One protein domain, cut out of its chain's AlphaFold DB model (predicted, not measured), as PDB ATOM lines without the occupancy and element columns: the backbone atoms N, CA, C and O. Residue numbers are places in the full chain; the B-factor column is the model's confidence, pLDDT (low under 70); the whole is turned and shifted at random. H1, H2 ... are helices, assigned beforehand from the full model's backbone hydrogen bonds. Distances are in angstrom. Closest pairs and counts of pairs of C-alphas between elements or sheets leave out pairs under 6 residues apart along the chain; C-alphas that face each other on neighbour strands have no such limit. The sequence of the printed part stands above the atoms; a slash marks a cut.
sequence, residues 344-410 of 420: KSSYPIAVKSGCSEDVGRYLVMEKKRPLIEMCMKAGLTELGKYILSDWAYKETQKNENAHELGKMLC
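Overview. This is residues 344 to 410 of the 420 residues of an uncharacterized protein of Clostridiales bacterium 41_12_two_minus (UniProt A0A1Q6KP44). A hairpin of two short helices, H3 and H4, makes the middle of this compact all-helix domain, with H1 at one end of the long axis and H6 at the other. H2 meets H3 at a corner, and H5 is near H4. The printed part has 67 residues with six named helices, H1 to H6 in order, a radius of gyration of the C-alphas of 10.9 A and spans of 28 by 21 by 19 A.

Arrangement. H1, residues 347 to 352, touches H4, residues 381 to 386; their closest C-alphas, Ala 350 and Thr 381, are 6.6 A apart. H2, residues 359 to 368, touches H3, residues 370 to 377, only at the corner and only just, with 3 pairs of C-alphas within 8 A, the closest Glu 366 and Ile 372 at 5.7 A. H3 and H4 form a helical hairpin, opposite ways at a shallow tilt of 34 degrees, only just short of steep; their closest C-alphas, Ile 372 and Gly 384, are 5.0 A apart. H5, residues 390 to 396, is close to H4 but not clearly touching, with closest C-alphas Tyr 386 and Ala 392 at 6.4 A. H6, residues 405 to 408, touches H3, with closest C-alphas Met 374 and Leu 405 at 6.5 A. In H1 to H5 every O i to N i+4 pair is within hydrogen-bond range; H6 is too short for one.

Along the chain. H1 begins at C-alpha 347 (149.731, -101.887, 73.658) and H6 ends at C-alpha 408 (138.315, -96.026, 57.694). H2 is 14.2 A long and H3 10.9 A.

Size, cuts and confidence. The farthest C-alphas, Gly 354 and Asn 401, are 30.2 A apart. The printed part has no cut and no long link, and no printed residue is under 70 in pLDDT.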
ATOM      1  N   LYS A 344     144.525-109.370  73.311       85.69
ATOM      2  CA  LYS A 344     144.521-108.993  71.887       85.69
ATOM      3  C   LYS A 344     145.000-107.556  71.638       85.69
ATOM      4  O   LYS A 344     145.165-107.183  70.477       85.69
ATOM      5  N   SER A 345     145.242-106.800  72.712       93.12
ATOM      6  CA  SER A 345     145.654-105.398  72.674       93.12
ATOM      7  C   SER A 345     146.956-105.182  71.906       93.12
ATOM      8  O   SER A 345     147.900-105.971  71.993       93.12
ATOM      9  N   SER A 346     147.031-104.054  71.208       95.38
ATOM     10  CA  SER A 346     148.220-103.567  70.517       95.38
ATOM     11  C   SER A 346     149.169-102.752  71.407       95.38
ATOM     12  O   SER A 346     150.240-102.347  70.950       95.38
ATOM     13  N   TYR A 347     148.872-102.601  72.705       95.38
ATOM     14  CA  TYR A 347     149.731-101.887  73.658       95.38
ATOM     15  C   TYR A 347     151.210-102.335  73.659       95.38
ATOM     16  O   TYR A 347     152.094-101.475  73.683       95.38
ATOM     17  N   PRO A 348     151.552-103.642  73.555       95.50
ATOM     18  CA  PRO A 348     152.950-104.066  73.445       95.50
ATOM     19  C   PRO A 348     153.676-103.508  72.216       95.50
ATOM     20  O   PRO A 348     154.882-103.265  72.284       95.50
ATOM     21  N   ILE A 349     152.963-103.315  71.100       95.50
ATOM     22  CA  ILE A 349     153.495-102.696  69.879       95.50
ATOM     23  C   ILE A 349     153.700-101.203  70.134       95.50
ATOM     24  O   ILE A 349     154.793-100.685  69.900       95.50
ATOM     25  N   ALA A 350     152.688-100.539  70.704       94.12
ATOM     26  CA  ALA A 350     152.740 -99.118  71.026       94.12
ATOM     27  C   ALA A 350     153.962 -98.783  71.896       94.12
ATOM     28  O   ALA A 350     154.791 -97.958  71.509       94.12
ATOM     29  N   VAL A 351     154.146 -99.479  73.021       93.12
ATOM     30  CA  VAL A 351     155.267 -99.239  73.947       93.12
ATOM     31  C   VAL A 351     156.626 -99.491  73.285       93.12
ATOM     32  O   VAL A 351     157.565 -98.720  73.479       93.12
ATOM     33  N   LYS A 352     156.754-100.539  72.458       92.12
ATOM     34  CA  LYS A 352     158.002-100.815  71.723       92.12
ATOM     35  C   LYS A 352     158.333 -99.748  70.678       92.12
ATOM     36  O   LYS A 352     159.511 -99.527  70.418       92.12
ATOM     37  N   SER A 353     157.324 -99.066  70.137       92.25
ATOM     38  CA  SER A 353     157.484 -97.904  69.246       92.25
ATOM     39  C   SER A 353     157.708 -96.572  69.988       92.25
ATOM     40  O   SER A 353     157.666 -95.498  69.386       92.25
ATOM     41  N   GLY A 354     157.924 -96.621  71.307       89.31
ATOM     42  CA  GLY A 354     158.207 -95.451  72.140       89.31
ATOM     43  C   GLY A 354     156.973 -94.748  72.709       89.31
ATOM     44  O   GLY A 354     157.101 -93.636  73.210       89.31
ATOM     45  N   CYS A 355     155.786 -95.361  72.653       89.56
ATOM     46  CA  CYS A 355     154.611 -94.838  73.350       89.56
ATOM     47  C   CYS A 355     154.810 -94.909  74.876       89.56
ATOM     48  O   CYS A 355     155.185 -95.957  75.404       89.56
ATOM     49  N   SER A 356     154.529 -93.805  75.569       88.62
ATOM     50  CA  SER A 356     154.578 -93.675  77.033       88.62
ATOM     51  C   SER A 356     153.189 -93.540  77.674       88.62
ATOM     52  O   SER A 356     153.088 -93.160  78.839       88.62
ATOM     53  N   GLU A 357     152.124 -93.832  76.920       90.50
ATOM     54  CA  GLU A 357     150.743 -93.704  77.390       90.50
ATOM     55  C   GLU A 357     150.435 -94.679  78.535       90.50
ATOM     56  O   GLU A 357     150.896 -95.828  78.558       90.50
ATOM     57  N   ASP A 358     149.617 -94.208  79.474       92.44
ATOM     58  CA  ASP A 358     149.109 -94.991  80.596       92.44
ATOM     59  C   ASP A 358     148.317 -96.211  80.100       92.44
ATOM     60  O   ASP A 358     147.449 -96.090  79.236       92.44
ATOM     61  N   VAL A 359     148.595 -97.402  80.642       93.25
ATOM     62  CA  VAL A 359     147.990 -98.654  80.167       93.25
ATOM     63  C   VAL A 359     146.477 -98.671  80.353       93.25
ATOM     64  O   VAL A 359     145.761 -99.124  79.462       93.25
ATOM     65  N   GLY A 360     145.970 -98.158  81.479       92.69
ATOM     66  CA  GLY A 360     144.536 -98.081  81.733       92.69
ATOM     67  C   GLY A 360     143.853 -97.187  80.709       92.69
ATOM     68  O   GLY A 360     142.895 -97.604  80.053       92.69
ATOM     69  N   ARG A 361     144.396 -95.984  80.503       91.38
ATOM     70  CA  ARG A 361     143.902 -95.038  79.499       91.38
ATOM     71  C   ARG A 361     143.973 -95.625  78.090       91.38
ATOM     72  O   ARG A 361     142.991 -95.545  77.355       91.38
ATOM     73  N   TYR A 362     145.091 -96.246  77.721       93.44
ATOM     74  CA  TYR A 362     145.282 -96.846  76.404       93.44
ATOM     75  C   TYR A 362     144.247 -97.931  76.114       93.44
ATOM     76  O   TYR A 362     143.607 -97.888  75.069       93.44
ATOM     77  N   LEU A 363     144.039 -98.869  77.042       93.19
ATOM     78  CA  LEU A 363     143.084 -99.965  76.853       93.19
ATOM     79  C   LEU A 363     141.642 -99.456  76.728       93.19
ATOM     80  O   LEU A 363     140.872 -99.974  75.919       93.19
ATOM     81  N   VAL A 364     141.280 -98.407  77.475       91.75
ATOM     82  CA  VAL A 364     139.975 -97.740  77.332       91.75
ATOM     83  C   VAL A 364     139.826 -97.117  75.945       91.75
ATOM     84  O   VAL A 364     138.760 -97.227  75.341       91.75
ATOM     85  N   MET A 365     140.869 -96.453  75.444       92.06
ATOM     86  CA  MET A 365     140.845 -95.817  74.128       92.06
ATOM     87  C   MET A 365     140.787 -96.859  73.015       92.06
ATOM     88  O   MET A 365     139.900 -96.774  72.179       92.06
ATOM     89  N   GLU A 366     141.651 -97.873  73.047       93.44
ATOM     90  CA  GLU A 366     141.686 -98.960  72.064       93.44
ATOM     91  C   GLU A 366     140.335 -99.681  71.966       93.44
ATOM     92  O   GLU A 366     139.811 -99.851  70.867       93.44
ATOM     93  N   LYS A 367     139.701 -99.997  73.106       91.31
ATOM     94  CA  LYS A 367     138.365-100.618  73.136       91.31
ATOM     95  C   LYS A 367     137.291 -99.747  72.476       91.31
ATOM     96  O   LYS A 367     136.370-100.273  71.861       91.31
ATOM     97  N   LYS A 368     137.385 -98.421  72.616       90.75
ATOM     98  CA  LYS A 368     136.442 -97.462  72.011       90.75
ATOM     99  C   LYS A 368     136.754 -97.154  70.546       90.75
ATOM    100  O   LYS A 368     135.893 -96.627  69.852       90.75
ATOM    101  N   ARG A 369     137.988 -97.403  70.103       91.38
ATOM    102  CA  ARG A 369     138.559 -96.892  68.851       91.38
ATOM    103  C   ARG A 369     139.370 -97.984  68.147       91.38
ATOM    104  O   ARG A 369     140.601 -97.979  68.237       91.38
ATOM    105  N   PRO A 370     138.711 -98.889  67.397       89.81
ATOM    106  CA  PRO A 370     139.381-100.012  66.731       89.81
ATOM    107  C   PRO A 370     140.529 -99.596  65.796       89.81
ATOM    108  O   PRO A 370     141.501-100.334  65.643       89.81
ATOM    109  N   LEU A 371     140.469 -98.385  65.226       92.44
ATOM    110  CA  LEU A 371     141.520 -97.842  64.360       92.44
ATOM    111  C   LEU A 371     142.898 -97.796  65.046       92.44
ATOM    112  O   LEU A 371     143.908 -97.980  64.371       92.44
ATOM    113  N   ILE A 372     142.956 -97.599  66.374       94.31
ATOM    114  CA  ILE A 372     144.214 -97.629  67.142       94.31
ATOM    115  C   ILE A 372     144.892 -98.989  66.968       94.31
ATOM    116  O   ILE A 372     146.047 -99.057  66.547       94.31
ATOM    117  N   GLU A 373     144.156-100.065  67.246       95.19
ATOM    118  CA  GLU A 373     144.658-101.434  67.152       95.19
ATOM    119  C   GLU A 373     145.085-101.771  65.719       95.19
ATOM    120  O   GLU A 373     146.163-102.334  65.504       95.19
ATOM    121  N   MET A 374     144.271-101.381  64.733       94.31
ATOM    122  CA  MET A 374     144.535-101.635  63.316       94.31
ATOM    123  C   MET A 374     145.804-100.926  62.833       94.31
ATOM    124  O   MET A 374     146.654-101.566  62.216       94.31
ATOM    125  N   CYS A 375     145.977 -99.640  63.157       95.00
ATOM    126  CA  CYS A 375     147.181 -98.883  62.813       95.00
ATOM    127  C   CYS A 375     148.432 -99.506  63.437       95.00
ATOM    128  O   CYS A 375     149.427 -99.716  62.744       95.00
ATOM    129  N   MET A 376     148.381 -99.854  64.727       95.69
ATOM    130  CA  MET A 376     149.519-100.470  65.414       95.69
ATOM    131  C   MET A 376     149.895-101.819  64.791       95.69
ATOM    132  O   MET A 376     151.069-102.061  64.516       95.69
ATOM    133  N   LYS A 377     148.912-102.689  64.527       94.81
ATOM    134  CA  LYS A 377     149.148-104.015  63.932       94.81
ATOM    135  C   LYS A 377     149.597-103.948  62.471       94.81
ATOM    136  O   LYS A 377     150.358-104.812  62.049       94.81
ATOM    137  N   ALA A 378     149.194-102.915  61.731       94.44
ATOM    138  CA  ALA A 378     149.659-102.649  60.370       94.44
ATOM    139  C   ALA A 378     151.055-101.994  60.306       94.44
ATOM    140  O   ALA A 378     151.554-101.727  59.216       94.44
ATOM    141  N   GLY A 379     151.691-101.705  61.449       94.25
ATOM    142  CA  GLY A 379     152.999-101.043  61.505       94.25
ATOM    143  C   GLY A 379     152.950 -99.518  61.354       94.25
ATOM    144  O   GLY A 379     153.993 -98.870  61.374       94.25
ATOM    145  N   LEU A 380     151.759 -98.917  61.283       94.81
ATOM    146  CA  LEU A 380     151.545 -97.465  61.258       94.81
ATOM    147  C   LEU A 380     151.610 -96.884  62.682       94.81
ATOM    148  O   LEU A 380     150.673 -96.244  63.162       94.81
ATOM    149  N   THR A 381     152.707 -97.140  63.398       95.38
ATOM    150  CA  THR A 381     152.805 -96.878  64.843       95.38
ATOM    151  C   THR A 381     152.782 -95.396  65.202       95.38
ATOM    152  O   THR A 381     152.226 -95.036  66.237       95.38
ATOM    153  N   GLU A 382     153.333 -94.516  64.362       94.06
ATOM    154  CA  GLU A 382     153.249 -93.062  64.584       94.06
ATOM    155  C   GLU A 382     151.811 -92.556  64.467       94.06
ATOM    156  O   GLU A 382     151.340 -91.833  65.344       94.06
ATOM    157  N   LEU A 383     151.079 -93.015  63.446       92.69
ATOM    158  CA  LEU A 383     149.663 -92.692  63.287       92.69
ATOM    159  C   LEU A 383     148.843 -93.245  64.456       92.69
ATOM    160  O   LEU A 383     148.047 -92.520  65.042       92.69
ATOM    161  N   GLY A 384     149.089 -94.500  64.844       93.19
ATOM    162  CA  GLY A 384     148.437 -95.131  65.990       93.19
ATOM    163  C   GLY A 384     148.654 -94.363  67.298       93.19
ATOM    164  O   GLY A 384     147.722 -94.237  68.087       93.19
ATOM    165  N   LYS A 385     149.861 -93.825  67.528       91.94
ATOM    166  CA  LYS A 385     150.160 -92.966  68.688       91.94
ATOM    167  C   LYS A 385     149.439 -91.620  68.594       91.94
ATOM    168  O   LYS A 385     148.877 -91.161  69.582       91.94
ATOM    169  N   TYR A 386     149.436 -91.003  67.416       91.19
ATOM    170  CA  TYR A 386     148.811 -89.702  67.176       91.19
ATOM    171  C   TYR A 386     147.303 -89.712  67.481       91.19
ATOM    172  O   TYR A 386     146.796 -88.837  68.192       91.19
ATOM    173  N   ILE A 387     146.599 -90.760  67.041       92.06
ATOM    174  CA  ILE A 387     145.146 -90.913  67.225       92.06
ATOM    175  C   ILE A 387     144.727 -91.395  68.626       92.06
ATOM    176  O   ILE A 387     143.542 -91.638  68.867       92.06
ATOM    177  N   LEU A 388     145.665 -91.511  69.576       89.94
ATOM    178  CA  LEU A 388     145.317 -91.634  70.997       89.94
ATOM    179  C   LEU A 388     144.632 -90.352  71.498       89.94
ATOM    180  O   LEU A 388     143.786 -90.412  72.388       89.94
ATOM    181  N   SER A 389     144.942 -89.194  70.907       87.94
ATOM    182  CA  SER A 389     144.237 -87.950  71.222       87.94
ATOM    183  C   SER A 389     142.855 -87.890  70.559       87.94
ATOM    184  O   SER A 389     142.676 -88.283  69.408       87.94
ATOM    185  N   ASP A 390     141.866 -87.373  71.290       85.00
ATOM    186  CA  ASP A 390     140.471 -87.297  70.831       85.00
ATOM    187  C   ASP A 390     140.306 -86.462  69.564       85.00
ATOM    188  O   ASP A 390     139.548 -86.833  68.672       85.00
ATOM    189  N   TRP A 391     141.020 -85.340  69.493       88.50
ATOM    190  CA  TRP A 391     140.995 -84.460  68.332       88.50
ATOM    191  C   TRP A 391     141.580 -85.155  67.098       88.50
ATOM    192  O   TRP A 391     140.889 -85.277  66.090       88.50
ATOM    193  N   ALA A 392     142.794 -85.711  67.197       87.50
ATOM    194  CA  ALA A 392     143.430 -86.400  66.075       87.50
ATOM    195  C   ALA A 392     142.607 -87.591  65.581       87.50
ATOM    196  O   ALA A 392     142.541 -87.844  64.380       87.50
ATOM    197  N   TYR A 393     141.972 -88.322  66.500       88.00
ATOM    198  CA  TYR A 393     141.115 -89.441  66.142       88.00
ATOM    199  C   TYR A 393     139.952 -89.007  65.243       88.00
ATOM    200  O   TYR A 393     139.743 -89.614  64.195       88.00
ATOM    201  N   LYS A 394     139.238 -87.937  65.621       86.12
ATOM    202  CA  LYS A 394     138.104 -87.402  64.850       86.12
ATOM    203  C   LYS A 394     138.521 -86.897  63.468       86.12
ATOM    204  O   LYS A 394     137.809 -87.131  62.505       86.12
ATOM    205  N   GLU A 395     139.683 -86.257  63.369       86.00
ATOM    206  CA  GLU A 395     140.221 -85.782  62.085       86.00
ATOM    207  C   GLU A 395     140.691 -86.934  61.175       86.00
ATOM    208  O   GLU A 395     140.685 -86.825  59.947       86.00
ATOM    209  N   THR A 396     141.118 -88.054  61.770       84.69
ATOM    210  CA  THR A 396     141.717 -89.177  61.034       84.69
ATOM    211  C   THR A 396     140.686 -90.215  60.595       84.69
ATOM    212  O   THR A 396     140.796 -90.751  59.491       84.69
ATOM    213  N   GLN A 397     139.696 -90.534  61.437       83.94
ATOM    214  CA  GLN A 397     138.636 -91.470  61.070       83.94
ATOM    215  C   GLN A 397     137.633 -90.768  60.151       83.94
ATOM    216  O   GLN A 397     136.745 -90.056  60.601       83.94
ATOM    217  N   LYS A 398     137.758 -91.006  58.845       81.94
ATOM    218  CA  LYS A 398     136.914 -90.373  57.821       81.94
ATOM    219  C   LYS A 398     135.659 -91.174  57.487       81.94
ATOM    220  O   LYS A 398     134.755 -90.654  56.837       81.94
ATOM    221  N   ASN A 399     135.606 -92.438  57.907       81.81
ATOM    222  CA  ASN A 399     134.448 -93.304  57.727       81.81
ATOM    223  C   ASN A 399     134.190 -94.130  58.994       81.81
ATOM    224  O   ASN A 399     134.910 -95.087  59.290       81.81
ATOM    225  N   GLU A 400     133.157 -93.748  59.745       76.19
ATOM    226  CA  GLU A 400     132.784 -94.391  61.013       76.19
ATOM    227  C   GLU A 400     132.155 -95.778  60.832       76.19
ATOM    228  O   GLU A 400     132.288 -96.630  61.706       76.19
ATOM    229  N   ASN A 401     131.551 -96.032  59.668       80.69
ATOM    230  CA  ASN A 401     130.861 -97.286  59.351       80.69
ATOM    231  C   ASN A 401     131.785 -98.339  58.715       80.69
ATOM    232  O   ASN A 401     131.348 -99.441  58.390       80.69
ATOM    233  N   ALA A 402     133.055 -98.004  58.481       81.81
ATOM    234  CA  ALA A 402     134.021 -98.917  57.891       81.81
ATOM    235  C   ALA A 402     134.688 -99.813  58.946       81.81
ATOM    236  O   ALA A 402     135.059 -99.361  60.025       81.81
ATOM    237  N   HIS A 403     134.914-101.078  58.581       82.81
ATOM    238  CA  HIS A 403     135.609-102.069  59.418       82.81
ATOM    239  C   HIS A 403     136.998-102.458  58.882       82.81
ATOM    240  O   HIS A 403     137.721-103.221  59.517       82.81
ATOM    241  N   GLU A 404     137.385-101.935  57.716       86.88
ATOM    242  CA  GLU A 404     138.694-102.152  57.095       86.88
ATOM    243  C   GLU A 404     139.546-100.884  57.191       86.88
ATOM    244  O   GLU A 404     139.058 -99.783  56.932       86.88
ATOM    245  N   LEU A 405     140.842-101.046  57.481       87.75
ATOM    246  CA  LEU A 405     141.763 -99.934  57.742       87.75
ATOM    247  C   LEU A 405     141.782 -98.913  56.593       87.75
ATOM    248  O   LEU A 405     141.653 -97.713  56.825       87.75
ATOM    249  N   GLY A 406     141.890 -99.388  55.347       85.38
ATOM    250  CA  GLY A 406     141.930 -98.523  54.166       85.38
ATOM    251  C   GLY A 406     140.655 -97.698  53.975       85.38
ATOM    252  O   GLY A 406     140.737 -96.523  53.624       85.38
ATOM    253  N   LYS A 407     139.488 -98.279  54.276       86.62
ATOM    254  CA  LYS A 407     138.182 -97.609  54.180       86.62
ATOM    255  C   LYS A 407     137.966 -96.611  55.317       86.62
ATOM    256  O   LYS A 407     137.452 -95.527  55.071       86.62
ATOM    257  N   MET A 408     138.393 -96.938  56.541       85.50
ATOM    258  CA  MET A 408     138.315 -96.026  57.694       85.50
ATOM    259  C   MET A 408     139.145 -94.752  57.485       85.50
ATOM    260  O   MET A 408     138.750 -93.676  57.935       85.50
ATOM    261  N   LEU A 409     140.277 -94.881  56.788       87.44
ATOM    262  CA  LEU A 409     141.181 -93.782  56.436       87.44
ATOM    263  C   LEU A 409     140.848 -93.122  55.080       87.44
ATOM    264  O   LEU A 409     141.465 -92.114  54.733       87.44
ATOM    265  N   CYS A 410     139.896 -93.669  54.314       84.75
ATOM    266  CA  CYS A 410     139.564 -93.268  52.937       84.75
ATOM    267  C   CYS A 410     140.767 -93.273  51.967       84.75
ATOM    268  O   CYS A 410     140.910 -92.375  51.135       84.75
TER     269      CYS A 410